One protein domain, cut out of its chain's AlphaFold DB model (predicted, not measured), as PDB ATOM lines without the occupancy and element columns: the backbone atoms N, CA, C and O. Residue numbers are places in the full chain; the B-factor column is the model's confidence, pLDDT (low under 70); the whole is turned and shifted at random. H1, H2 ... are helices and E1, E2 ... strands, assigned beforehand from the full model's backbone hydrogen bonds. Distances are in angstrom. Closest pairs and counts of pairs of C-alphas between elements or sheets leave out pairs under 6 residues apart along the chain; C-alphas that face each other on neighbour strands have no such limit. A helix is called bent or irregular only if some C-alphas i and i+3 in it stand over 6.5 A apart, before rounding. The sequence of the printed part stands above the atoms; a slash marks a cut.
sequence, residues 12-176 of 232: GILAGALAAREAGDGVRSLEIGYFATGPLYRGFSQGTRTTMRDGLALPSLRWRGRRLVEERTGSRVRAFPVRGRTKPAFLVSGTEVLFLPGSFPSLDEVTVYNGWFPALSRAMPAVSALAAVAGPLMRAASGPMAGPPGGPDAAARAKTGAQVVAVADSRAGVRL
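What this domain is: This is residues 12 to 176 of the 232 residues of an uncharacterized protein of Amycolatopsis rubida (UniProt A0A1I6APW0). What does the model look like? A strongly twisted sheet of eight strands forms the core, with helices H1 and H3 over one face and the hairpin of E4 and E5 folded back across E1 and E7 on the other. At one end, H2, H5, H6 and residues 142 to 153 form a loose loop. What is it built of? The printed part has 165 residues, with six named helices and eight named strands that follow along the chain as H1, E1, H2, E2, E3, E4, E5, H3, E6, H4, H5, H6, E7 and E8, and its class is mixed, helices and strands; in the branched sheet E6 has three neighbours, E1, E2 and E5, and the neighbours E1 and E6 are parallel while the other neighbour pairs are antiparallel. How large is it? It is compact, with a radius of gyration of the C-alphas of 16.6 A and spans of 50 by 38 by 24 A.

Where its parts are: Where does the printed part begin? H1, residues 12 to 23, starts at C-alpha 12 (157.853, 143.013, 166.578), and E1, residues 29 to 37, is 26.0 A long. What follows? H2 is residues 46 to 55, E2 59 to 64, E3 67 to 72, E4 77 to 82, E5 85 to 92, H3 96 to 103, E6 109 to 114 and H4 118 to 121. How does it end? H5, residues 124 to 141, is irregular, with C-alphas 133 and 136 7.7 A apart and a kink of 73 degrees near residue 134. After H6, residues 154 to 158, and E7, residues 161 to 168, comes E8, residues 172 to 176, ending at C-alpha 176 (159.474, 151.115, 163.659).

How they stand to each other: How do the strands pair? E6 has E1 on one side, with N 32 and O 111 2.9 A apart, and E2 and E5 on the other side, with N 110 and O 63 and N 90 and O 114 each 2.9 A apart. E1 and E7 are antiparallel, with N 33 and O 165 2.8 A apart, and E7 and E8 form a hairpin, with N 166 and O 174 2.9 A apart. Where are the helices? H1 and H3 are on the same face, and residues 12 to 17 of H1 touch H3, the closest C-alphas being Ile 13 and Glu 96, 5.5 A. H4 is over E5, H5 only grazes the sheet with residues 124 to 132, and H2 and H6 are not on it. Are their backbones whole? Every O i to N i+4 pair is within hydrogen-bond range in H1, H2 and H6, against 2 of 4 in H3 and 12 of 14 in H5; H4 is too short for one.

The domain as a whole: How far does it reach? The two C-alphas farthest apart, those of Asp 25 and Ala 141, are 50.9 A apart. Is it continuous? The printed part has no cut, and the link from H5 to H6 is long, with 12 residues. Where is confidence low? The 26 residues under pLDDT 70 include 41 to 45 and 135 to 149.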
ATOM      1  N   GLY A  12     157.293 144.038 167.460       97.38
ATOM      2  CA  GLY A  12     157.853 143.013 166.578       97.38
ATOM      3  C   GLY A  12     156.780 142.285 165.784       97.38
ATOM      4  O   GLY A  12     156.952 142.086 164.584       97.38
ATOM      5  N   ILE A  13     155.640 141.974 166.407       97.12
ATOM      6  CA  ILE A  13     154.465 141.432 165.710       97.12
ATOM      7  C   ILE A  13     153.998 142.411 164.628       97.12
ATOM      8  O   ILE A  13     153.810 142.007 163.483       97.12
ATOM      9  N   LEU A  14     153.852 143.697 164.962       97.44
ATOM     10  CA  LEU A  14     153.423 144.717 164.008       97.44
ATOM     11  C   LEU A  14     154.438 144.885 162.869       97.44
ATOM     12  O   LEU A  14     154.057 144.844 161.702       97.44
ATOM     13  N   ALA A  15     155.728 145.037 163.184       97.62
ATOM     14  CA  ALA A  15     156.778 145.176 162.177       97.62
ATOM     15  C   ALA A  15     156.852 143.941 161.265       97.62
ATOM     16  O   ALA A  15     156.928 144.085 160.046       97.62
ATOM     17  N   GLY A  16     156.788 142.738 161.843       97.25
ATOM     18  CA  GLY A  16     156.795 141.470 161.117       97.25
ATOM     19  C   GLY A  16     155.588 141.318 160.196       97.25
ATOM     20  O   GLY A  16     155.756 140.952 159.036       97.25
ATOM     21  N   ALA A  17     154.392 141.665 160.672       96.75
ATOM     22  CA  ALA A  17     153.176 141.619 159.867       96.75
ATOM     23  C   ALA A  17     153.208 142.610 158.694       96.75
ATOM     24  O   ALA A  17     152.832 142.261 157.576       96.75
ATOM     25  N   LEU A  18     153.702 143.829 158.923       96.50
ATOM     26  CA  LEU A  18     153.880 144.821 157.861       96.50
ATOM     27  C   LEU A  18     154.913 144.354 156.824       96.50
ATOM     28  O   LEU A  18     154.643 144.420 155.628       96.50
ATOM     29  N   ALA A  19     156.056 143.816 157.267       97.25
ATOM     30  CA  ALA A  19     157.092 143.309 156.364       97.25
ATOM     31  C   ALA A  19     156.603 142.104 155.545       97.25
ATOM     32  O   ALA A  19     156.888 142.011 154.353       97.25
ATOM     33  N   ALA A  20     155.828 141.205 156.160       96.44
ATOM     34  CA  ALA A  20     155.213 140.073 155.474       96.44
ATOM     35  C   ALA A  20     154.214 140.525 154.398       96.44
ATOM     36  O   ALA A  20     154.260 140.024 153.276       96.44
ATOM     37  N   ARG A  21     153.364 141.520 154.695       94.75
ATOM     38  CA  ARG A  21     152.448 142.108 153.700       94.75
ATOM     39  C   ARG A  21     153.184 142.753 152.530       94.75
ATOM     40  O   ARG A  21     152.734 142.624 151.400       94.75
ATOM     41  N   GLU A  22     154.302 143.427 152.787       95.31
ATOM     42  CA  GLU A  22     155.123 144.042 151.734       95.31
ATOM     43  C   GLU A  22     155.855 143.023 150.865       95.31
ATOM     44  O   GLU A  22     156.047 143.250 149.673       95.31
ATOM     45  N   ALA A  23     156.258 141.892 151.445       95.44
ATOM     46  CA  ALA A  23     156.825 140.784 150.689       95.44
ATOM     47  C   ALA A  23     155.778 140.098 149.787       95.44
ATOM     48  O   ALA A  23     156.141 139.581 148.725       95.44
ATOM     49  N   GLY A  24     154.502 140.136 150.176       93.50
ATOM     50  CA  GLY A  24     153.380 139.592 149.417       93.50
ATOM     51  C   GLY A  24     153.170 138.090 149.611       93.50
ATOM     52  O   GLY A  24     153.756 137.457 150.498       93.50
ATOM     53  N   ASP A  25     152.310 137.524 148.764       86.31
ATOM     54  CA  ASP A  25     151.912 136.120 148.830       86.31
ATOM     55  C   ASP A  25     153.125 135.207 148.606       86.31
ATOM     56  O   ASP A  25     153.819 135.284 147.590       86.31
ATOM     57  N   GLY A  26     153.411 134.343 149.580       90.56
ATOM     58  CA  GLY A  26     154.548 133.423 149.524       90.56
ATOM     59  C   GLY A  26     155.793 133.877 150.282       90.56
ATOM     60  O   GLY A  26     156.839 133.252 150.118       90.56
ATOM     61  N   VAL A  27     155.696 134.901 151.138       96.62
ATOM     62  CA  VAL A  27     156.725 135.170 152.155       96.62
ATOM     63  C   VAL A  27     157.026 133.906 152.963       96.62
ATOM     64  O   VAL A  27     156.108 133.262 153.481       96.62
ATOM     65  N   ARG A  28     158.309 133.541 153.063       97.31
ATOM     66  CA  ARG A  28     158.755 132.303 153.723       97.31
ATOM     67  C   ARG A  28     159.531 132.558 155.001       97.31
ATOM     68  O   ARG A  28     159.501 131.709 155.888       97.31
ATOM     69  N   SER A  29     160.226 133.687 155.123       97.69
ATOM     70  CA  SER A  29     161.014 133.983 156.320       97.69
ATOM     71  C   SER A  29     160.809 135.389 156.867       97.69
ATOM     72  O   SER A  29     160.650 136.350 156.116       97.69
ATOM     73  N   LEU A  30     160.854 135.501 158.197       98.12
ATOM     74  CA  LEU A  30     160.896 136.758 158.938       98.12
ATOM     75  C   LEU A  30     162.048 136.758 159.943       98.12
ATOM     76  O   LEU A  30     162.182 135.857 160.775       98.12
ATOM     77  N   GLU A  31     162.842 137.821 159.910       97.94
ATOM     78  CA  GLU A  31     163.853 138.133 160.916       97.94
ATOM     79  C   GLU A  31     163.487 139.444 161.610       97.94
ATOM     80  O   GLU A  31     163.342 140.472 160.953       97.94
ATOM     81  N   ILE A  32     163.344 139.423 162.934       98.25
ATOM     82  CA  ILE A  32     162.874 140.567 163.723       98.25
ATOM     83  C   ILE A  32     163.933 140.923 164.759       98.25
ATOM     84  O   ILE A  32     164.378 140.065 165.511       98.25
ATOM     85  N   GLY A  33     164.358 142.181 164.799       96.94
ATOM     86  CA  GLY A  33     165.392 142.680 165.694       96.94
ATOM     87  C   GLY A  33     164.895 143.825 166.571       96.94
ATOM     88  O   GLY A  33     164.393 144.828 166.062       96.94
ATOM     89  N   TYR A  34     165.111 143.701 167.879       96.25
ATOM     90  CA  TYR A  34     164.823 144.728 168.878       96.25
ATOM     91  C   TYR A  34     166.079 145.516 169.244       96.25
ATOM     92  O   TYR A  34     167.107 144.950 169.611       96.25
ATOM     93  N   PHE A  35     166.008 146.842 169.179       93.94
ATOM     94  CA  PHE A  35     167.136 147.734 169.412       93.94
ATOM     95  C   PHE A  35     166.745 148.887 170.325       93.94
ATOM     96  O   PHE A  35     165.670 149.475 170.214       93.94
ATOM     97  N   ALA A  36     167.689 149.275 171.172       89.56
ATOM     98  CA  ALA A  36     167.623 150.518 171.911       89.56
ATOM     99  C   ALA A  36     168.530 151.571 171.253       89.56
ATOM    100  O   ALA A  36     169.569 151.274 170.643       89.56
ATOM    101  N   THR A  37     168.120 152.827 171.357       85.31
ATOM    102  CA  THR A  37     168.878 153.997 170.912       85.31
ATOM    103  C   THR A  37     169.181 154.901 172.095       85.31
ATOM    104  O   THR A  37     168.478 154.856 173.103       85.31
ATOM    105  N   GLY A  38     170.232 155.711 171.968       82.38
ATOM    106  CA  GLY A  38     170.745 156.514 173.071       82.38
ATOM    107  C   GLY A  38     171.653 155.720 174.020       82.38
ATOM    108  O   GLY A  38     171.978 154.559 173.758       82.38
ATOM    109  N   PRO A  39     172.134 156.361 175.091       72.88
ATOM    110  CA  PRO A  39     173.030 155.740 176.052       72.88
ATOM    111  C   PRO A  39     172.296 154.819 177.040       72.88
ATOM    112  O   PRO A  39     171.438 155.268 177.791       72.88
ATOM    113  N   LEU A  40     172.707 153.547 177.125       70.88
ATOM    114  CA  LEU A  40     172.161 152.576 178.090       70.88
ATOM    115  C   LEU A  40     172.987 152.459 179.390       70.88
ATOM    116  O   LEU A  40     172.737 151.558 180.189       70.88
ATOM    117  N   TYR A  41     173.941 153.370 179.644       55.94
ATOM    118  CA  TYR A  41     174.994 153.220 180.671       55.94
ATOM    119  C   TYR A  41     174.499 153.018 182.118       55.94
ATOM    120  O   TYR A  41     175.265 152.546 182.952       55.94
ATOM    121  N   ARG A  42     173.225 153.311 182.425       54.88
ATOM    122  CA  ARG A  42     172.553 153.000 183.708       54.88
ATOM    123  C   ARG A  42     171.084 152.570 183.534       54.88
ATOM    124  O   ARG A  42     170.318 152.577 184.489       54.88
ATOM    125  N   GLY A  43     170.680 152.203 182.316       58.75
ATOM    126  CA  GLY A  43     169.279 152.259 181.880       58.75
ATOM    127  C   GLY A  43     168.429 151.000 182.061       58.75
ATOM    128  O   GLY A  43     167.279 151.007 181.641       58.75
ATOM    129  N   PHE A  44     168.960 149.917 182.630       68.31
ATOM    130  CA  PHE A  44     168.195 148.673 182.787       68.31
ATOM    131  C   PHE A  44     167.543 148.566 184.149       68.31
ATOM    132  O   PHE A  44     168.208 148.789 185.164       68.31
ATOM    133  N   SER A  45     166.286 148.130 184.155       67.44
ATOM    134  CA  SER A  45     165.647 147.672 185.378       67.44
ATOM    135  C   SER A  45     166.360 146.447 185.953       67.44
ATOM    136  O   SER A  45     167.001 145.664 185.239       67.44
ATOM    137  N   GLN A  46     166.234 146.279 187.266       72.12
ATOM    138  CA  GLN A  46     166.668 145.079 187.981       72.12
ATOM    139  C   GLN A  46     166.093 143.805 187.324       72.12
ATOM    140  O   GLN A  46     166.834 142.840 187.108       72.12
ATOM    141  N   GLY A  47     164.823 143.848 186.903       67.88
ATOM    142  CA  GLY A  47     164.160 142.749 186.200       67.88
ATOM    143  C   GLY A  47     164.858 142.406 184.887       67.88
ATOM    144  O   GLY A  47     165.251 141.265 184.685       67.88
ATOM    145  N   THR A  48     165.143 143.405 184.046       73.06
ATOM    146  CA  THR A  48     165.843 143.190 182.770       73.06
ATOM    147  C   THR A  48     167.224 142.555 182.961       73.06
ATOM    148  O   THR A  48     167.599 141.663 182.204       73.06
ATOM    149  N   ARG A  49     167.981 142.966 183.986       72.56
ATOM    150  CA  ARG A  49     169.300 142.372 184.282       72.56
ATOM    151  C   ARG A  49     169.191 140.904 184.695       72.56
ATOM    152  O   ARG A  49     170.027 140.099 184.290       72.56
ATOM    153  N   THR A  50     168.171 140.574 185.482       69.50
ATOM    154  CA  THR A  50     167.893 139.203 185.935       69.50
ATOM    155  C   THR A  50     167.482 138.328 184.752       69.50
ATOM    156  O   THR A  50     168.131 137.321 184.483       69.50
ATOM    157  N   THR A  51     166.510 138.783 183.954       73.50
ATOM    158  CA  THR A  51     166.051 138.081 182.748       73.50
ATOM    159  C   THR A  51     167.183 137.840 181.756       73.50
ATOM    160  O   THR A  51     167.252 136.770 181.164       73.50
ATOM    161  N   MET A  52     168.099 138.795 181.571       73.31
ATOM    162  CA  MET A  52     169.246 138.594 180.679       73.31
ATOM    163  C   MET A  52     170.199 137.514 181.179       73.31
ATOM    164  O   MET A  52     170.684 136.726 180.374       73.31
ATOM    165  N   ARG A  53     170.465 137.450 182.487       70.94
ATOM    166  CA  ARG A  53     171.310 136.395 183.057       70.94
ATOM    167  C   ARG A  53     170.669 135.026 182.867       70.94
ATOM    168  O   ARG A  53     171.308 134.124 182.329       70.94
ATOM    169  N   ASP A  54     169.421 134.890 183.295       69.50
ATOM    170  CA  ASP A  54     168.744 133.595 183.323       69.50
ATOM    171  C   ASP A  54     168.383 133.130 181.910       69.50
ATOM    172  O   ASP A  54     168.579 131.962 181.563       69.50
ATOM    173  N   GLY A  55     167.945 134.063 181.062       69.44
ATOM    174  CA  GLY A  55     167.545 133.818 179.680       69.44
ATOM    175  C   GLY A  55     168.688 133.355 178.776       69.44
ATOM    176  O   GLY A  55     168.448 132.573 177.862       69.44
ATOM    177  N   LEU A  56     169.940 133.748 179.049       70.12
ATOM    178  CA  LEU A  56     171.100 133.250 178.294       70.12
ATOM    179  C   LEU A  56     171.353 131.749 178.495       70.12
ATOM    180  O   LEU A  56     171.950 131.114 177.627       70.12
ATOM    181  N   ALA A  57     170.910 131.190 179.622       69.62
ATOM    182  CA  ALA A  57     171.084 129.780 179.954       69.62
ATOM    183  C   ALA A  57     169.845 128.924 179.624       69.62
ATOM    184  O   ALA A  57     169.869 127.712 179.840       69.62
ATOM    185  N   LEU A  58     168.760 129.537 179.143       76.88
ATOM    186  CA  LEU A  58     167.561 128.849 178.661       76.88
ATOM    187  C   LEU A  58     167.571 128.778 177.124       76.88
ATOM    188  O   LEU A  58     168.150 129.661 176.479       76.88
ATOM    189  N   PRO A  59     166.960 127.749 176.510       85.88
ATOM    190  CA  PRO A  59     166.784 127.712 175.064       85.88
ATOM    191  C   PRO A  59     165.812 128.806 174.597       85.88
ATOM    192  O   PRO A  59     164.869 129.178 175.292       85.88
ATOM    193  N   SER A  60     166.045 129.306 173.389       91.12
ATOM    194  CA  SER A  60     165.150 130.187 172.646       91.12
ATOM    195  C   SER A  60     164.336 129.372 171.643       91.12
ATOM    196  O   SER A  60     164.887 128.553 170.908       91.12
ATOM    197  N   LEU A  61     163.029 129.626 171.572       93.75
ATOM    198  CA  LEU A  61     162.172 129.057 170.536       93.75
ATOM    199  C   LEU A  61     162.292 129.854 169.239       93.75
ATOM    200  O   LEU A  61     162.276 131.087 169.246       93.75
ATOM    201  N   ARG A  62     162.332 129.132 168.124       95.31
ATOM    202  CA  ARG A  62     162.227 129.668 166.768       95.31
ATOM    203  C   ARG A  62     161.151 128.901 166.007       95.31
ATOM    204  O   ARG A  62     161.016 127.693 166.188       95.31
ATOM    205  N   TRP A  63     160.435 129.570 165.112       97.44
ATOM    206  CA  TRP A  63     159.638 128.881 164.100       97.44
ATOM    207  C   TRP A  63     160.556 128.494 162.944       97.44
ATOM    208  O   TRP A  63     161.180 129.374 162.356       97.44
ATOM    209  N   ARG A  64     160.700 127.204 162.634       96.56
ATOM    210  CA  ARG A  64     161.509 126.738 161.499       96.56
ATOM    211  C   ARG A  64     160.953 125.455 160.915       96.56
ATOM    212  O   ARG A  64     160.743 124.491 161.644       96.56
ATOM    213  N   GLY A  65     160.794 125.416 159.595       94.94
ATOM    214  CA  GLY A  65     160.196 124.267 158.917       94.94
ATOM    215  C   GLY A  65     158.786 124.004 159.438       94.94
ATOM    216  O   GLY A  65     158.428 122.855 159.684       94.94
ATOM    217  N   ARG A  66     158.030 125.084 159.677       92.94
ATOM    218  CA  ARG A  66     156.635 125.054 160.140       92.94
ATOM    219  C   ARG A  66     156.403 124.402 161.509       92.94
ATOM    220  O   ARG A  66     155.325 123.879 161.784       92.94
ATOM    221  N   ARG A  67     157.420 124.415 162.369       95.81
ATOM    222  CA  ARG A  67     157.356 123.904 163.741       95.81
ATOM    223  C   ARG A  67     158.200 124.754 164.676       95.81
ATOM    224  O   ARG A  67     159.127 125.439 164.242       95.81
ATOM    225  N   LEU A  68     157.910 124.660 165.969       96.88
ATOM    226  CA  LEU A  68     158.770 125.231 166.995       96.88
ATOM    227  C   LEU A  68     160.014 124.362 167.163       96.88
ATOM    228  O   LEU A  68     159.936 123.137 167.269       96.88
ATOM    229  N   VAL A  69     161.169 125.015 167.161       96.62
ATOM    230  CA  VAL A  69     162.462 124.397 167.434       96.62
ATOM    231  C   VAL A  69     163.149 125.161 168.549       96.62
ATOM    232  O   VAL A  69     163.163 126.392 168.544       96.62
ATOM    233  N   GLU A  70     163.725 124.428 169.489       95.06
ATOM    234  CA  GLU A  70     164.599 125.000 170.502       95.06
ATOM    235  C   GLU A  70     166.003 125.191 169.934       95.06
ATOM    236  O   GLU A  70     166.555 124.326 169.252       95.06
ATOM    237  N   GLU A  71     166.591 126.343 170.221       92.94
ATOM    238  CA  GLU A  71     167.976 126.643 169.908       92.94
ATOM    239  C   GLU A  71     168.599 127.418 171.073       92.94
ATOM    240  O   GLU A  71     167.936 128.203 171.743       92.94
ATOM    241  N   ARG A  72     169.885 127.205 171.352       90.50
ATOM    242  CA  ARG A  72     170.581 127.905 172.440       90.50
ATOM    243  C   ARG A  72     170.494 129.426 172.253       90.50
ATOM    244  O   ARG A  72     170.911 129.941 171.218       90.50
ATOM    245  N   THR A  73     170.025 130.151 173.269       87.06
ATOM    246  CA  THR A  73     169.976 131.622 173.240       87.06
ATOM    247  C   THR A  73     171.351 132.199 172.903       87.06
ATOM    248  O   THR A  73     172.383 131.756 173.409       87.06
ATOM    249  N   GLY A  74     171.391 133.165 171.992       87.44
ATOM    250  CA  GLY A  74     172.627 133.789 171.532       87.44
ATOM    251  C   GLY A  74     173.535 132.917 170.657       87.44
ATOM    252  O   GLY A  74     174.633 133.363 170.340       87.44
ATOM    253  N   SER A  75     173.111 131.718 170.230       89.19
ATOM    254  CA  SER A  75     173.877 130.862 169.301       89.19
ATOM    255  C   SER A  75     174.122 131.508 167.936       89.19
ATOM    256  O   SER A  75     175.094 131.170 167.260       89.19
ATOM    257  N   ARG A  76     173.238 132.423 167.520       91.69
ATOM    258  CA  ARG A  76     173.294 133.135 166.243       91.69
ATOM    259  C   ARG A  76     173.391 134.629 166.458       91.69
ATOM    260  O   ARG A  76     172.859 135.171 167.427       91.69
ATOM    261  N   VAL A  77     174.003 135.285 165.481       93.44
ATOM    262  CA  VAL A  77     174.081 136.738 165.382       93.44
ATOM    263  C   VAL A  77     173.622 137.147 163.993       93.44
ATOM    264  O   VAL A  77     174.058 136.573 162.997       93.44
ATOM    265  N   ARG A  78     172.770 138.165 163.932       94.56
ATOM    266  CA  ARG A  78     172.288 138.779 162.699       94.56
ATOM    267  C   ARG A  78     172.510 140.281 162.753       94.56
ATOM    268  O   ARG A  78     172.330 140.919 163.786       94.56
ATOM    269  N   ALA A  79     172.941 140.848 161.637       94.31
ATOM    270  CA  ALA A  79     173.119 142.281 161.475       94.31
ATOM    271  C   ALA A  79     171.862 142.915 160.864       94.31
ATOM    272  O   ALA A  79     171.343 142.400 159.877       94.31
ATOM    273  N   PHE A  80     171.420 144.047 161.419       94.19
ATOM    274  CA  PHE A  80     170.260 144.804 160.939       94.19
ATOM    275  C   PHE A  80     170.612 146.274 160.668       94.19
ATOM    276  O   PHE A  80     171.437 146.845 161.391       94.19
ATOM    277  N   PRO A  81     169.967 146.918 159.679       89.88
ATOM    278  CA  PRO A  81     170.080 148.356 159.464       89.88
ATOM    279  C   PRO A  81     169.263 149.131 160.512       89.88
ATOM    280  O   PRO A  81     168.038 149.049 160.556       89.88
ATOM    281  N   VAL A  82     169.940 149.915 161.353       89.69
ATOM    282  CA  VAL A  82     169.344 150.708 162.440       89.69
ATOM    283  C   VAL A  82     169.935 152.121 162.431       89.69
ATOM    284  O   VAL A  82     171.102 152.312 162.778       89.69
ATOM    285  N   ARG A  83     169.124 153.129 162.074       85.44
ATOM    286  CA  ARG A  83     169.523 154.556 161.976       85.44
ATOM    287  C   ARG A  83     170.795 154.773 161.138       85.44
ATOM    288  O   ARG A  83     171.769 155.348 161.617       85.44
ATOM    289  N   GLY A  84     170.808 154.234 159.917       84.56
ATOM    290  CA  GLY A  84     171.942 154.352 158.990       84.56
ATOM    291  C   GLY A  84     173.194 153.565 159.396       84.56
ATOM    292  O   GLY A  84     174.239 153.713 158.774       84.56
ATOM    293  N   ARG A  85     173.123 152.731 160.444       88.38
ATOM    294  CA  ARG A  85     174.232 151.879 160.891       88.38
ATOM    295  C   ARG A  85     173.815 150.422 160.925       88.38
ATOM    296  O   ARG A  85     172.711 150.097 161.347       88.38
ATOM    297  N   THR A  86     174.737 149.537 160.587       91.06
ATOM    298  CA  THR A  86     174.534 148.097 160.741       91.06
ATOM    299  C   THR A  86     174.832 147.683 162.180       91.06
ATOM    300  O   THR A  86     175.964 147.820 162.648       91.06
ATOM    301  N   LYS A  87     173.824 147.177 162.899       91.88
ATOM    302  CA  LYS A  87     173.953 146.732 164.293       91.88
ATOM    303  C   LYS A  87     173.763 145.216 164.415       91.88
ATOM    304  O   LYS A  87     172.766 144.701 163.913       91.88
ATOM    305  N   PRO A  88     174.677 144.494 165.089       93.88
ATOM    306  CA  PRO A  88     174.490 143.081 165.397       93.88
ATOM    307  C   PRO A  88     173.478 142.878 166.532       93.88
ATOM    308  O   PRO A  88     173.494 143.581 167.546       93.88
ATOM    309  N   ALA A  89     172.655 141.853 166.382       93.62
ATOM    310  CA  ALA A  89     171.689 141.366 167.348       93.62
ATOM    311  C   ALA A  89     171.846 139.850 167.486       93.62
ATOM    312  O   ALA A  89     172.152 139.169 166.507       93.62
ATOM    313  N   PHE A  90     171.694 139.322 168.695       93.06
ATOM    314  CA  PHE A  90     171.854 137.894 168.964       93.06
ATOM    315  C   PHE A  90     170.496 137.212 169.126       93.06
ATOM    316  O   PHE A  90     169.520 137.863 169.496       93.06
ATOM    317  N   LEU A  91     170.439 135.915 168.816       94.00
ATOM    318  CA  LEU A  91     169.212 135.122 168.877       94.00
ATOM    319  C   LEU A  91     168.595 135.176 170.274       94.00
ATOM    320  O   LEU A  91     169.253 134.835 171.256       94.00
ATOM    321  N   VAL A  92     167.323 135.541 170.321       91.56
ATOM    322  CA  VAL A  92     166.449 135.381 171.484       91.56
ATOM    323  C   VAL A  92     165.141 134.742 171.015       91.56
ATOM    324  O   VAL A  92     165.019 134.327 169.861       91.56
ATOM    325  N   SER A  93     164.150 134.664 171.893       90.12
ATOM    326  CA  SER A  93     162.793 134.272 171.528       90.12
ATOM    327  C   SER A  93     161.797 135.358 171.923       90.12
ATOM    328  O   SER A  93     162.096 136.203 172.765       90.12
ATOM    329  N   GLY A  94     160.621 135.316 171.310       91.06
ATOM    330  CA  GLY A  94     159.501 136.217 171.561       91.06
ATOM    331  C   GLY A  94     158.212 135.602 171.017       91.06
ATOM    332  O   GLY A  94     158.250 134.616 170.277       91.06
ATOM    333  N   THR A  95     157.050 136.137 171.394       93.69
ATOM    334  CA  THR A  95     155.750 135.567 170.987       93.69
ATOM    335  C   THR A  95     155.470 135.674 169.488       93.69
ATOM    336  O   THR A  95     154.569 135.013 168.980       93.69
ATOM    337  N   GLU A  96     156.262 136.449 168.752       96.44
ATOM    338  CA  GLU A  96     156.264 136.522 167.292       96.44
ATOM    339  C   GLU A  96     156.340 135.133 166.656       96.44
ATOM    340  O   GLU A  96     155.606 134.862 165.707       96.44
ATOM    341  N   VAL A  97     157.162 134.230 167.212       96.12
ATOM    342  CA  VAL A  97     157.342 132.862 166.688       96.12
ATOM    343  C   VAL A  97     156.096 131.987 166.867       96.12
ATOM    344  O   VAL A  97     155.982 130.951 166.222       96.12
ATOM    345  N   LEU A  98     155.167 132.399 167.736       93.44
ATOM    346  CA  LEU A  98     153.883 131.736 167.982       93.44
ATOM    347  C   LEU A  98     152.738 132.402 167.213       93.44
ATOM    348  O   LEU A  98     151.755 131.751 166.854       93.44
ATOM    349  N   PHE A  99     152.822 133.717 167.020       93.94
ATOM    350  CA  PHE A  99     151.703 134.517 166.532       93.94
ATOM    351  C   PHE A  99     151.765 134.765 165.027       93.94
ATOM    352  O   PHE A  99     150.758 134.564 164.353       93.94
ATOM    353  N   LEU A 100     152.930 135.122 164.481       95.25
ATOM    354  CA  LEU A 100     153.063 135.436 163.055       95.25
ATOM    355  C   LEU A 100     152.785 134.243 162.129       95.25
ATOM    356  O   LEU A 100     152.101 134.458 161.129       95.25
ATOM    357  N   PRO A 101     153.197 132.994 162.439       95.19
ATOM    358  CA  PRO A 101     152.855 131.850 161.591       95.19
ATOM    359  C   PRO A 101     151.348 131.593 161.463       95.19
ATOM    360  O   PRO A 101     150.903 131.056 160.453       95.19
ATOM    361  N   GLY A 102     150.555 131.987 162.468       90.81
ATOM    362  CA  GLY A 102     149.096 131.881 162.417       90.81
ATOM    363  C   GLY A 102     148.453 132.901 161.476       90.81
ATOM    364  O   GLY A 102     147.449 132.595 160.842       90.81
ATOM    365  N   SER A 103     149.043 134.094 161.356       91.69
ATOM    366  CA  SER A 103     148.553 135.164 160.473       91.69
ATOM    367  C   SER A 103     149.112 135.079 159.052       91.69
ATOM    368  O   SER A 103     148.483 135.574 158.122       91.69
ATOM    369  N   PHE A 104     150.271 134.440 158.872       94.19
ATOM    370  CA  PHE A 104     150.935 134.266 157.581       94.19
ATOM    371  C   PHE A 104     151.310 132.790 157.384       94.19
ATOM    372  O   PHE A 104     152.447 132.391 157.657       94.19
ATOM    373  N   PRO A 105     150.369 131.956 156.904       93.06
ATOM    374  CA  PRO A 105     150.555 130.509 156.851       93.06
ATOM    375  C   PRO A 105     151.661 130.031 155.914       93.06
ATOM    376  O   PRO A 105     152.028 128.866 156.013       93.06
ATOM    377  N   SER A 106     152.184 130.869 155.011       94.88
ATOM    378  CA  SER A 106     153.326 130.548 154.139       94.88
ATOM    379  C   SER A 106     154.684 130.646 154.843       94.88
ATOM    380  O   SER A 106     155.684 130.219 154.274       94.88
ATOM    381  N   LEU A 107     154.738 131.183 156.069       97.00
ATOM    382  CA  LEU A 107     155.989 131.323 156.809       97.00
ATOM    383  C   LEU A 107     156.554 129.962 157.217       97.00
ATOM    384  O   LEU A 107     155.958 129.211 157.997       97.00
ATOM    385  N   ASP A 108     157.773 129.706 156.766       96.88
ATOM    386  CA  ASP A 108     158.581 128.560 157.153       96.88
ATOM    387  C   ASP A 108     159.552 128.906 158.280       96.88
ATOM    388  O   ASP A 108     159.886 128.024 159.073       96.88
ATOM    389  N   GLU A 109     159.993 130.167 158.378       97.50
ATOM    390  CA  GLU A 109     160.934 130.635 159.399       97.50
ATOM    391  C   GLU A 109     160.515 131.968 160.040       97.50
ATOM    392  O   GLU A 109     160.220 132.940 159.351       97.50
ATOM    393  N   VAL A 110     160.540 132.040 161.373       98.12
ATOM    394  CA  VAL A 110     160.415 133.292 162.139       98.12
ATOM    395  C   VAL A 110     161.466 133.292 163.233       98.12
ATOM    396  O   VAL A 110     161.451 132.416 164.101       98.12
ATOM    397  N   THR A 111     162.360 134.281 163.201       97.50
ATOM    398  CA  THR A 111     163.470 134.412 164.153       97.50
ATOM    399  C   THR A 111     163.490 135.793 164.789       97.50
ATOM    400  O   THR A 111     163.394 136.801 164.090       97.50
ATOM    401  N   VAL A 112     163.667 135.838 166.111       97.62
ATOM    402  CA  VAL A 112     163.720 137.078 166.892       97.62
ATOM    403  C   VAL A 112     165.130 137.291 167.441       97.62
ATOM    404  O   VAL A 112     165.806 136.357 167.870       97.62
ATOM    405  N   TYR A 113     165.591 138.537 167.424       95.81
ATOM    406  CA  TYR A 113     166.928 138.927 167.838       95.81
ATOM    407  C   TYR A 113     166.887 140.129 168.784       95.81
ATOM    408  O   TYR A 113     166.106 141.063 168.601       95.81
ATOM    409  N   ASN A 114     167.796 140.148 169.758       93.00
ATOM    410  CA  ASN A 114     168.020 141.288 170.639       93.00
ATOM    411  C   ASN A 114     169.341 141.985 170.295       93.00
ATOM    412  O   ASN A 114     170.419 141.392 170.335       93.00
ATOM    413  N   GLY A 115     169.254 143.267 169.960       90.75
ATOM    414  CA  GLY A 115     170.362 144.131 169.569       90.75
ATOM    415  C   GLY A 115     170.625 145.285 170.531       90.75
ATOM    416  O   GLY A 115     171.302 146.246 170.161       90.75
ATOM    417  N   TRP A 116     170.114 145.219 171.764       84.62
ATOM    418  CA  TRP A 116     170.375 146.226 172.799       84.62
ATOM    419  C   TRP A 116     171.864 146.354 173.165       84.62
ATOM    420  O   TRP A 116     172.293 147.426 173.592       84.62
ATOM    421  N   PHE A 117     172.673 145.313 172.921       79.38
ATOM    422  CA  PHE A 117     174.112 145.293 173.223       79.38
ATOM    423  C   PHE A 117     174.981 144.976 172.003       79.38
ATOM    424  O   PHE A 117     175.604 143.917 171.954       79.38
ATOM    425  N   PRO A 118     175.111 145.896 171.034       70.62
ATOM    426  CA  PRO A 118     175.832 145.630 169.789       70.62
ATOM    427  C   PRO A 118     177.267 145.101 169.979       70.62
ATOM    428  O   PRO A 118     177.722 144.250 169.218       70.62
ATOM    429  N   ALA A 119     177.983 145.575 171.004       69.44
ATOM    430  CA  ALA A 119     179.342 145.119 171.299       69.44
ATOM    431  C   ALA A 119     179.378 143.685 171.859       69.44
ATOM    432  O   ALA A 119     180.210 142.889 171.430       69.44
ATOM    433  N   LEU A 120     178.450 143.329 172.760       70.12
ATOM    434  CA  LEU A 120     178.354 141.968 173.303       70.12
ATOM    435  C   LEU A 120     177.771 140.974 172.296       70.12
ATOM    436  O   LEU A 120     178.154 139.808 172.325       70.12
ATOM    437  N   SER A 121     176.887 141.415 171.390       76.38
ATOM    438  CA  SER A 121     176.220 140.539 170.420       76.38
ATOM    439  C   SER A 121     177.214 139.681 169.637       76.38
ATOM    440  O   SER A 121     176.952 138.508 169.412       76.38
ATOM    441  N   ARG A 122     178.380 140.230 169.260       75.12
ATOM    442  CA  ARG A 122     179.395 139.502 168.475       75.12
ATOM    443  C   ARG A 122     180.052 138.353 169.241       75.12
ATOM    444  O   ARG A 122     180.357 137.332 168.639       75.12
ATOM    445  N   ALA A 123     180.260 138.517 170.544       77.69
ATOM    446  CA  ALA A 123     180.852 137.490 171.400       77.69
ATOM    447  C   ALA A 123     179.805 136.504 171.949       77.69
ATOM    448  O   ALA A 123     180.165 135.481 172.534       77.69
ATOM    449  N   MET A 124     178.514 136.795 171.759       81.06
ATOM    450  CA  MET A 124     177.425 136.059 172.392       81.06
ATOM    451  C   MET A 124     177.419 134.550 172.101       81.06
ATOM    452  O   MET A 124     177.220 133.794 173.051       81.06
ATOM    453  N   PRO A 125     177.723 134.068 170.878       80.06
ATOM    454  CA  PRO A 125     177.760 132.630 170.618       80.06
ATOM    455  C   PRO A 125     178.775 131.875 171.480       80.06
ATOM    456  O   PRO A 125     178.508 130.735 171.861       80.06
ATOM    457  N   ALA A 126     179.911 132.494 171.810       80.25
ATOM    458  CA  ALA A 126     180.912 131.907 172.697       80.25
ATOM    459  C   ALA A 126     180.466 131.995 174.164       80.25
ATOM    460  O   ALA A 126     180.503 130.996 174.884       80.25
ATOM    461  N   VAL A 127     179.967 133.163 174.586       77.31
ATOM    462  CA  VAL A 127     179.469 133.392 175.953       77.31
ATOM    463  C   VAL A 127     178.351 132.414 176.301       77.31
ATOM    464  O   VAL A 127     178.407 131.769 177.345       77.31
ATOM    465  N   SER A 128     177.359 132.243 175.426       74.88
ATOM    466  CA  SER A 128     176.254 131.339 175.732       74.88
ATOM    467  C   SER A 128     176.639 129.864 175.620       74.88
ATOM    468  O   SER A 128     175.965 129.028 176.207       74.88
ATOM    469  N   ALA A 129     177.733 129.518 174.930       79.31
ATOM    470  CA  ALA A 129     178.220 128.137 174.878       79.31
ATOM    471  C   ALA A 129     178.838 127.764 176.225       79.31
ATOM    472  O   ALA A 129     178.498 126.733 176.799       79.31
ATOM    473  N   LEU A 130     179.668 128.661 176.764       76.62
ATOM    474  CA  LEU A 130     180.213 128.549 178.116       76.62
ATOM    475  C   LEU A 130     179.092 128.513 179.163       76.62
ATOM    476  O   LEU A 130     179.106 127.655 180.043       76.62
ATOM    477  N   ALA A 131     178.087 129.385 179.038       73.19
ATOM    478  CA  ALA A 131     176.943 129.405 179.947       73.19
ATOM    479  C   ALA A 131     176.069 128.143 179.846       73.19
ATOM    480  O   ALA A 131     175.510 127.726 180.849       73.19
ATOM    481  N   ALA A 132     175.956 127.498 178.683       71.06
ATOM    482  CA  ALA A 132     175.217 126.239 178.566       71.06
ATOM    483  C   ALA A 132     175.904 125.087 179.325       71.06
ATOM    484  O   ALA A 132     175.223 124.224 179.870       71.06
ATOM    485  N   VAL A 133     177.240 125.099 179.401       74.44
ATOM    486  CA  VAL A 133     178.032 124.083 180.116       74.44
ATOM    487  C   VAL A 133     178.115 124.387 181.615       74.44
ATOM    488  O   VAL A 133     177.903 123.505 182.442       74.44
ATOM    489  N   ALA A 134     178.398 125.639 181.978       72.12
ATOM    490  CA  ALA A 134     178.622 126.059 183.365       72.12
ATOM    491  C   ALA A 134     177.358 126.591 184.071       72.12
ATOM    492  O   ALA A 134     177.366 126.824 185.279       72.12
ATOM    493  N   GLY A 135     176.268 126.801 183.333       64.94
ATOM    494  CA  GLY A 135     175.050 127.488 183.774       64.94
ATOM    495  C   GLY A 135     174.356 126.890 184.995       64.94
ATOM    496  O   GLY A 135     173.966 127.667 185.864       64.94
ATOM    497  N   PRO A 136     174.218 125.557 185.130       65.62
ATOM    498  CA  PRO A 136     173.637 124.956 186.333       65.62
ATOM    499  C   PRO A 136     174.448 125.281 187.595       65.62
ATOM    500  O   PRO A 136     173.875 125.644 188.621       65.62
ATOM    501  N   LEU A 137     175.782 125.242 187.489       65.50
ATOM    502  CA  LEU A 137     176.700 125.577 188.579       65.50
ATOM    503  C   LEU A 137     176.670 127.083 188.885       65.50
ATOM    504  O   LEU A 137     176.620 127.485 190.043       65.50
ATOM    505  N   MET A 138     176.634 127.928 187.848       61.19
ATOM    506  CA  MET A 138     176.525 129.381 188.003       61.19
ATOM    507  C   MET A 138     175.176 129.819 188.587       61.19
ATOM    508  O   MET A 138     175.154 130.753 189.383       61.19
ATOM    509  N   ARG A 139     174.056 129.163 188.246       61.81
ATOM    510  CA  ARG A 139     172.748 129.416 188.882       61.81
ATOM    511  C   ARG A 139     172.765 129.034 190.358       61.81
ATOM    512  O   ARG A 139     172.240 129.783 191.165       61.81
ATOM    513  N   ALA A 140     173.394 127.911 190.706       61.25
ATOM    514  CA  ALA A 140     173.530 127.480 192.096       61.25
ATOM    515  C   ALA A 140     174.461 128.394 192.918       61.25
ATOM    516  O   ALA A 140     174.233 128.591 194.108       61.25
ATOM    517  N   ALA A 141     175.489 128.973 192.287       57.88
ATOM    518  CA  ALA A 141     176.477 129.834 192.938       57.88
ATOM    519  C   ALA A 141     176.114 131.332 192.929       57.88
ATOM    520  O   ALA A 141     176.732 132.119 193.648       57.88
ATOM    521  N   SER A 142     175.138 131.756 192.121       53.69
ATOM    522  CA  SER A 142     174.702 133.152 192.083       53.69
ATOM    523  C   SER A 142     173.534 133.380 193.040       53.69
ATOM    524  O   SER A 142     172.391 133.041 192.760       53.69
ATOM    525  N   GLY A 143     173.817 134.020 194.180       55.56
ATOM    526  CA  GLY A 143     172.771 134.665 194.977       55.56
ATOM    527  C   GLY A 143     172.055 135.765 194.172       55.56
ATOM    528  O   GLY A 143     172.487 136.103 193.061       55.56
ATOM    529  N   PRO A 144     170.985 136.380 194.712       52.31
ATOM    530  CA  PRO A 144     170.235 137.441 194.043       52.31
ATOM    531  C   PRO A 144     171.046 138.747 193.973       52.31
ATOM    532  O   PRO A 144     170.684 139.765 194.542       52.31
ATOM    533  N   MET A 145     172.155 138.760 193.237       56.31
ATOM    534  CA  MET A 145     172.841 139.982 192.829       56.31
ATOM    535  C   MET A 145     172.236 140.483 191.527       56.31
ATOM    536  O   MET A 145     172.897 140.592 190.498       56.31
ATOM    537  N   ALA A 146     170.947 140.763 191.547       57.22
ATOM    538  CA  ALA A 146     170.431 141.778 190.659       57.22
ATOM    539  C   ALA A 146     170.682 143.097 191.398       57.22
ATOM    540  O   ALA A 146     170.431 143.167 192.597       57.22
ATOM    541  N   GLY A 147     171.298 144.083 190.743       61.75
ATOM    542  CA  GLY A 147     171.662 145.354 191.388       61.75
ATOM    543  C   GLY A 147     170.473 146.064 192.068       61.75
ATOM    544  O   GLY A 147     169.365 145.533 192.078       61.75
ATOM    545  N   PRO A 148     170.675 147.287 192.592       62.84
ATOM    546  CA  PRO A 148     169.667 147.987 193.382       62.84
ATOM    547  C   PRO A 148     168.268 147.933 192.745       62.84
ATOM    548  O   PRO A 148     168.173 148.081 191.517       62.84
ATOM    549  N   PRO A 149     167.202 147.721 193.541       64.44
ATOM    550  CA  PRO A 149     165.833 147.746 193.047       64.44
ATOM    551  C   PRO A 149     165.552 149.031 192.270       64.44
ATOM    552  O   PRO A 149     166.041 150.105 192.618       64.44
ATOM    553  N   GLY A 150     164.737 148.913 191.225       70.19
ATOM    554  CA  GLY A 150     164.326 150.041 190.400       70.19
ATOM    555  C   GLY A 150     164.720 149.899 188.934       70.19
ATOM    556  O   GLY A 150     165.210 148.865 188.469       70.19
ATOM    557  N   GLY A 151     164.447 150.962 188.191       74.94
ATOM    558  CA  GLY A 151     164.723 151.086 186.769       74.94
ATOM    559  C   GLY A 151     165.125 152.513 186.415       74.94
ATOM    560  O   GLY A 151     165.228 153.355 187.307       74.94
ATOM    561  N   PRO A 152     165.383 152.792 185.129       78.50
ATOM    562  CA  PRO A 152     165.727 154.139 184.693       78.50
ATOM    563  C   PRO A 152     164.632 155.122 185.108       78.50
ATOM    564  O   PRO A 152     163.448 154.857 184.887       78.50
ATOM    565  N   ASP A 153     165.026 156.259 185.677       81.94
ATOM    566  CA  ASP A 153     164.111 157.368 185.941       81.94
ATOM    567  C   ASP A 153     163.586 157.989 184.629       81.94
ATOM    568  O   ASP A 153     164.001 157.630 183.521       81.94
ATOM    569  N   ALA A 154     162.638 158.920 184.740       81.81
ATOM    570  CA  ALA A 154     162.041 159.569 183.573       81.81
ATOM    571  C   ALA A 154     163.084 160.300 182.703       81.81
ATOM    572  O   ALA A 154     163.003 160.240 181.475       81.81
ATOM    573  N   ALA A 155     164.094 160.926 183.314       82.00
ATOM    574  CA  ALA A 155     165.139 161.659 182.603       82.00
ATOM    575  C   ALA A 155     166.075 160.724 181.818       82.00
ATOM    576  O   ALA A 155     166.500 161.050 180.708       82.00
ATOM    577  N   ALA A 156     166.386 159.549 182.364       80.69
ATOM    578  CA  ALA A 156     167.144 158.504 181.694       80.69
ATOM    579  C   ALA A 156     166.331 157.877 180.555       80.69
ATOM    580  O   ALA A 156     166.860 157.705 179.456       80.69
ATOM    581  N   ARG A 157     165.037 157.598 180.777       82.88
ATOM    582  CA  ARG A 157     164.148 157.077 179.726       82.88
ATOM    583  C   ARG A 157     164.022 158.053 178.560       82.88
ATOM    584  O   ARG A 157     164.183 157.620 177.425       82.88
ATOM    585  N   ALA A 158     163.857 159.351 178.819       83.38
ATOM    586  CA  ALA A 158     163.741 160.386 177.784       83.38
ATOM    587  C   ALA A 158     164.957 160.470 176.839       83.38
ATOM    588  O   ALA A 158     164.837 160.923 175.704       83.38
ATOM    589  N   LYS A 159     166.134 160.006 177.278       85.62
ATOM    590  CA  LYS A 159     167.368 159.978 176.469       85.62
ATOM    591  C   LYS A 159     167.501 158.724 175.607       85.62
ATOM    592  O   LYS A 159     168.505 158.564 174.911       85.62
ATOM    593  N   THR A 160     166.532 157.818 175.673       87.94
ATOM    594  CA  THR A 160     166.569 156.536 174.978       87.94
ATOM    595  C   THR A 160     165.294 156.316 174.181       87.94
ATOM    596  O   THR A 160     164.226 156.791 174.550       87.94
ATOM    597  N   GLY A 161     165.402 155.571 173.089       90.81
ATOM    598  CA  GLY A 161     164.258 155.247 172.239       90.81
ATOM    599  C   GLY A 161     164.302 153.807 171.760       90.81
ATOM    600  O   GLY A 161     165.382 153.213 171.673       90.81
ATOM    601  N   ALA A 162     163.138 153.272 171.426       93.44
ATOM    602  CA  ALA A 162     162.971 151.970 170.807       93.44
ATOM    603  C   ALA A 162     163.191 152.035 169.292       93.44
ATOM    604  O   ALA A 162     162.783 152.984 168.623       93.44
ATOM    605  N   GLN A 163     163.802 150.989 168.751       95.06
ATOM    606  CA  GLN A 163     163.865 150.693 167.325       95.06
ATOM    607  C   GLN A 163     163.562 149.209 167.135       95.06
ATOM    608  O   GLN A 163     164.155 148.369 167.809       95.06
ATOM    609  N   VAL A 164     162.656 148.885 166.225       97.12
ATOM    610  CA  VAL A 164     162.306 147.508 165.874       97.12
ATOM    611  C   VAL A 164     162.388 147.367 164.371       97.12
ATOM    612  O   VAL A 164     161.862 148.196 163.633       97.12
ATOM    613  N   VAL A 165     163.098 146.343 163.918       97.25
ATOM    614  CA  VAL A 165     163.341 146.091 162.499       97.25
ATOM    615  C   VAL A 165     162.824 144.705 162.169       97.25
ATOM    616  O   VAL A 165     163.216 143.753 162.829       97.25
ATOM    617  N   ALA A 166     161.986 144.586 161.148       97.81
ATOM    618  CA  ALA A 166     161.585 143.307 160.583       97.81
ATOM    619  C   ALA A 166     162.047 143.226 159.130       97.81
ATOM    620  O   ALA A 166     161.896 144.186 158.376       97.81
ATOM    621  N   VAL A 167     162.613 142.086 158.749       97.69
ATOM    622  CA  VAL A 167     163.053 141.801 157.385       97.69
ATOM    623  C   VAL A 167     162.387 140.511 156.919       97.69
ATOM    624  O   VAL A 167     162.585 139.462 157.528       97.69
ATOM    625  N   ALA A 168     161.613 140.597 155.842       97.69
ATOM    626  CA  ALA A 168     160.951 139.476 155.191       97.69
ATOM    627  C   ALA A 168     161.735 139.024 153.954       97.69
ATOM    628  O   ALA A 168     162.114 139.859 153.126       97.69
ATOM    629  N   ASP A 169     162.010 137.720 153.842       95.69
ATOM    630  CA  ASP A 169     162.782 137.084 152.757       95.69
ATOM    631  C   ASP A 169     164.093 137.816 152.394       95.69
ATOM    632  O   ASP A 169     164.510 137.843 151.236       95.69
ATOM    633  N   SER A 170     164.743 138.467 153.366       89.81
ATOM    634  CA  SER A 170     165.916 139.337 153.142       89.81
ATOM    635  C   SER A 170     165.713 140.498 152.147       89.81
ATOM    636  O   SER A 170     166.701 141.093 151.718       89.81
ATOM    637  N   ARG A 171     164.469 140.850 151.790       86.06
ATOM    638  CA  ARG A 171     164.152 141.850 150.750       86.06
ATOM    639  C   ARG A 171     163.247 142.986 151.222       86.06
ATOM    640  O   ARG A 171     163.539 144.140 150.930       86.06
ATOM    641  N   ALA A 172     162.174 142.683 151.951       92.88
ATOM    642  CA  ALA A 172     161.219 143.691 152.408       92.88
ATOM    643  C   ALA A 172     161.510 144.039 153.868       92.88
ATOM    644  O   ALA A 172     161.541 143.159 154.725       92.88
ATOM    645  N   GLY A 173     161.784 145.313 154.141       93.75
ATOM    646  CA  GLY A 173     162.241 145.780 155.444       93.75
ATOM    647  C   GLY A 173     161.309 146.827 156.037       93.75
ATOM    648  O   GLY A 173     161.143 147.903 155.466       93.75
ATOM    649  N   VAL A 174     160.787 146.560 157.232       96.69
ATOM    650  CA  VAL A 174     160.015 147.525 158.021       96.69
ATOM    651  C   VAL A 174     160.818 147.938 159.241       96.69
ATOM    652  O   VAL A 174     161.392 147.106 159.942       96.69
ATOM    653  N   ARG A 175     160.851 149.245 159.508       96.56
ATOM    654  CA  ARG A 175     161.480 149.820 160.696       96.56
ATOM    655  C   ARG A 175     160.465 150.654 161.451       96.56
ATOM    656  O   ARG A 175     159.879 151.570 160.878       96.56
ATOM    657  N   LEU A 176     160.288 150.350 162.728       97.19
ATOM    658  CA  LEU A 176     159.474 151.115 163.659       97.19
ATOM    659  C   LEU A 176     160.387 151.786 164.681       97.19
ATOM    660  O   LEU A 176     161.266 151.138 165.250       97.19
TER     661      LEU A 176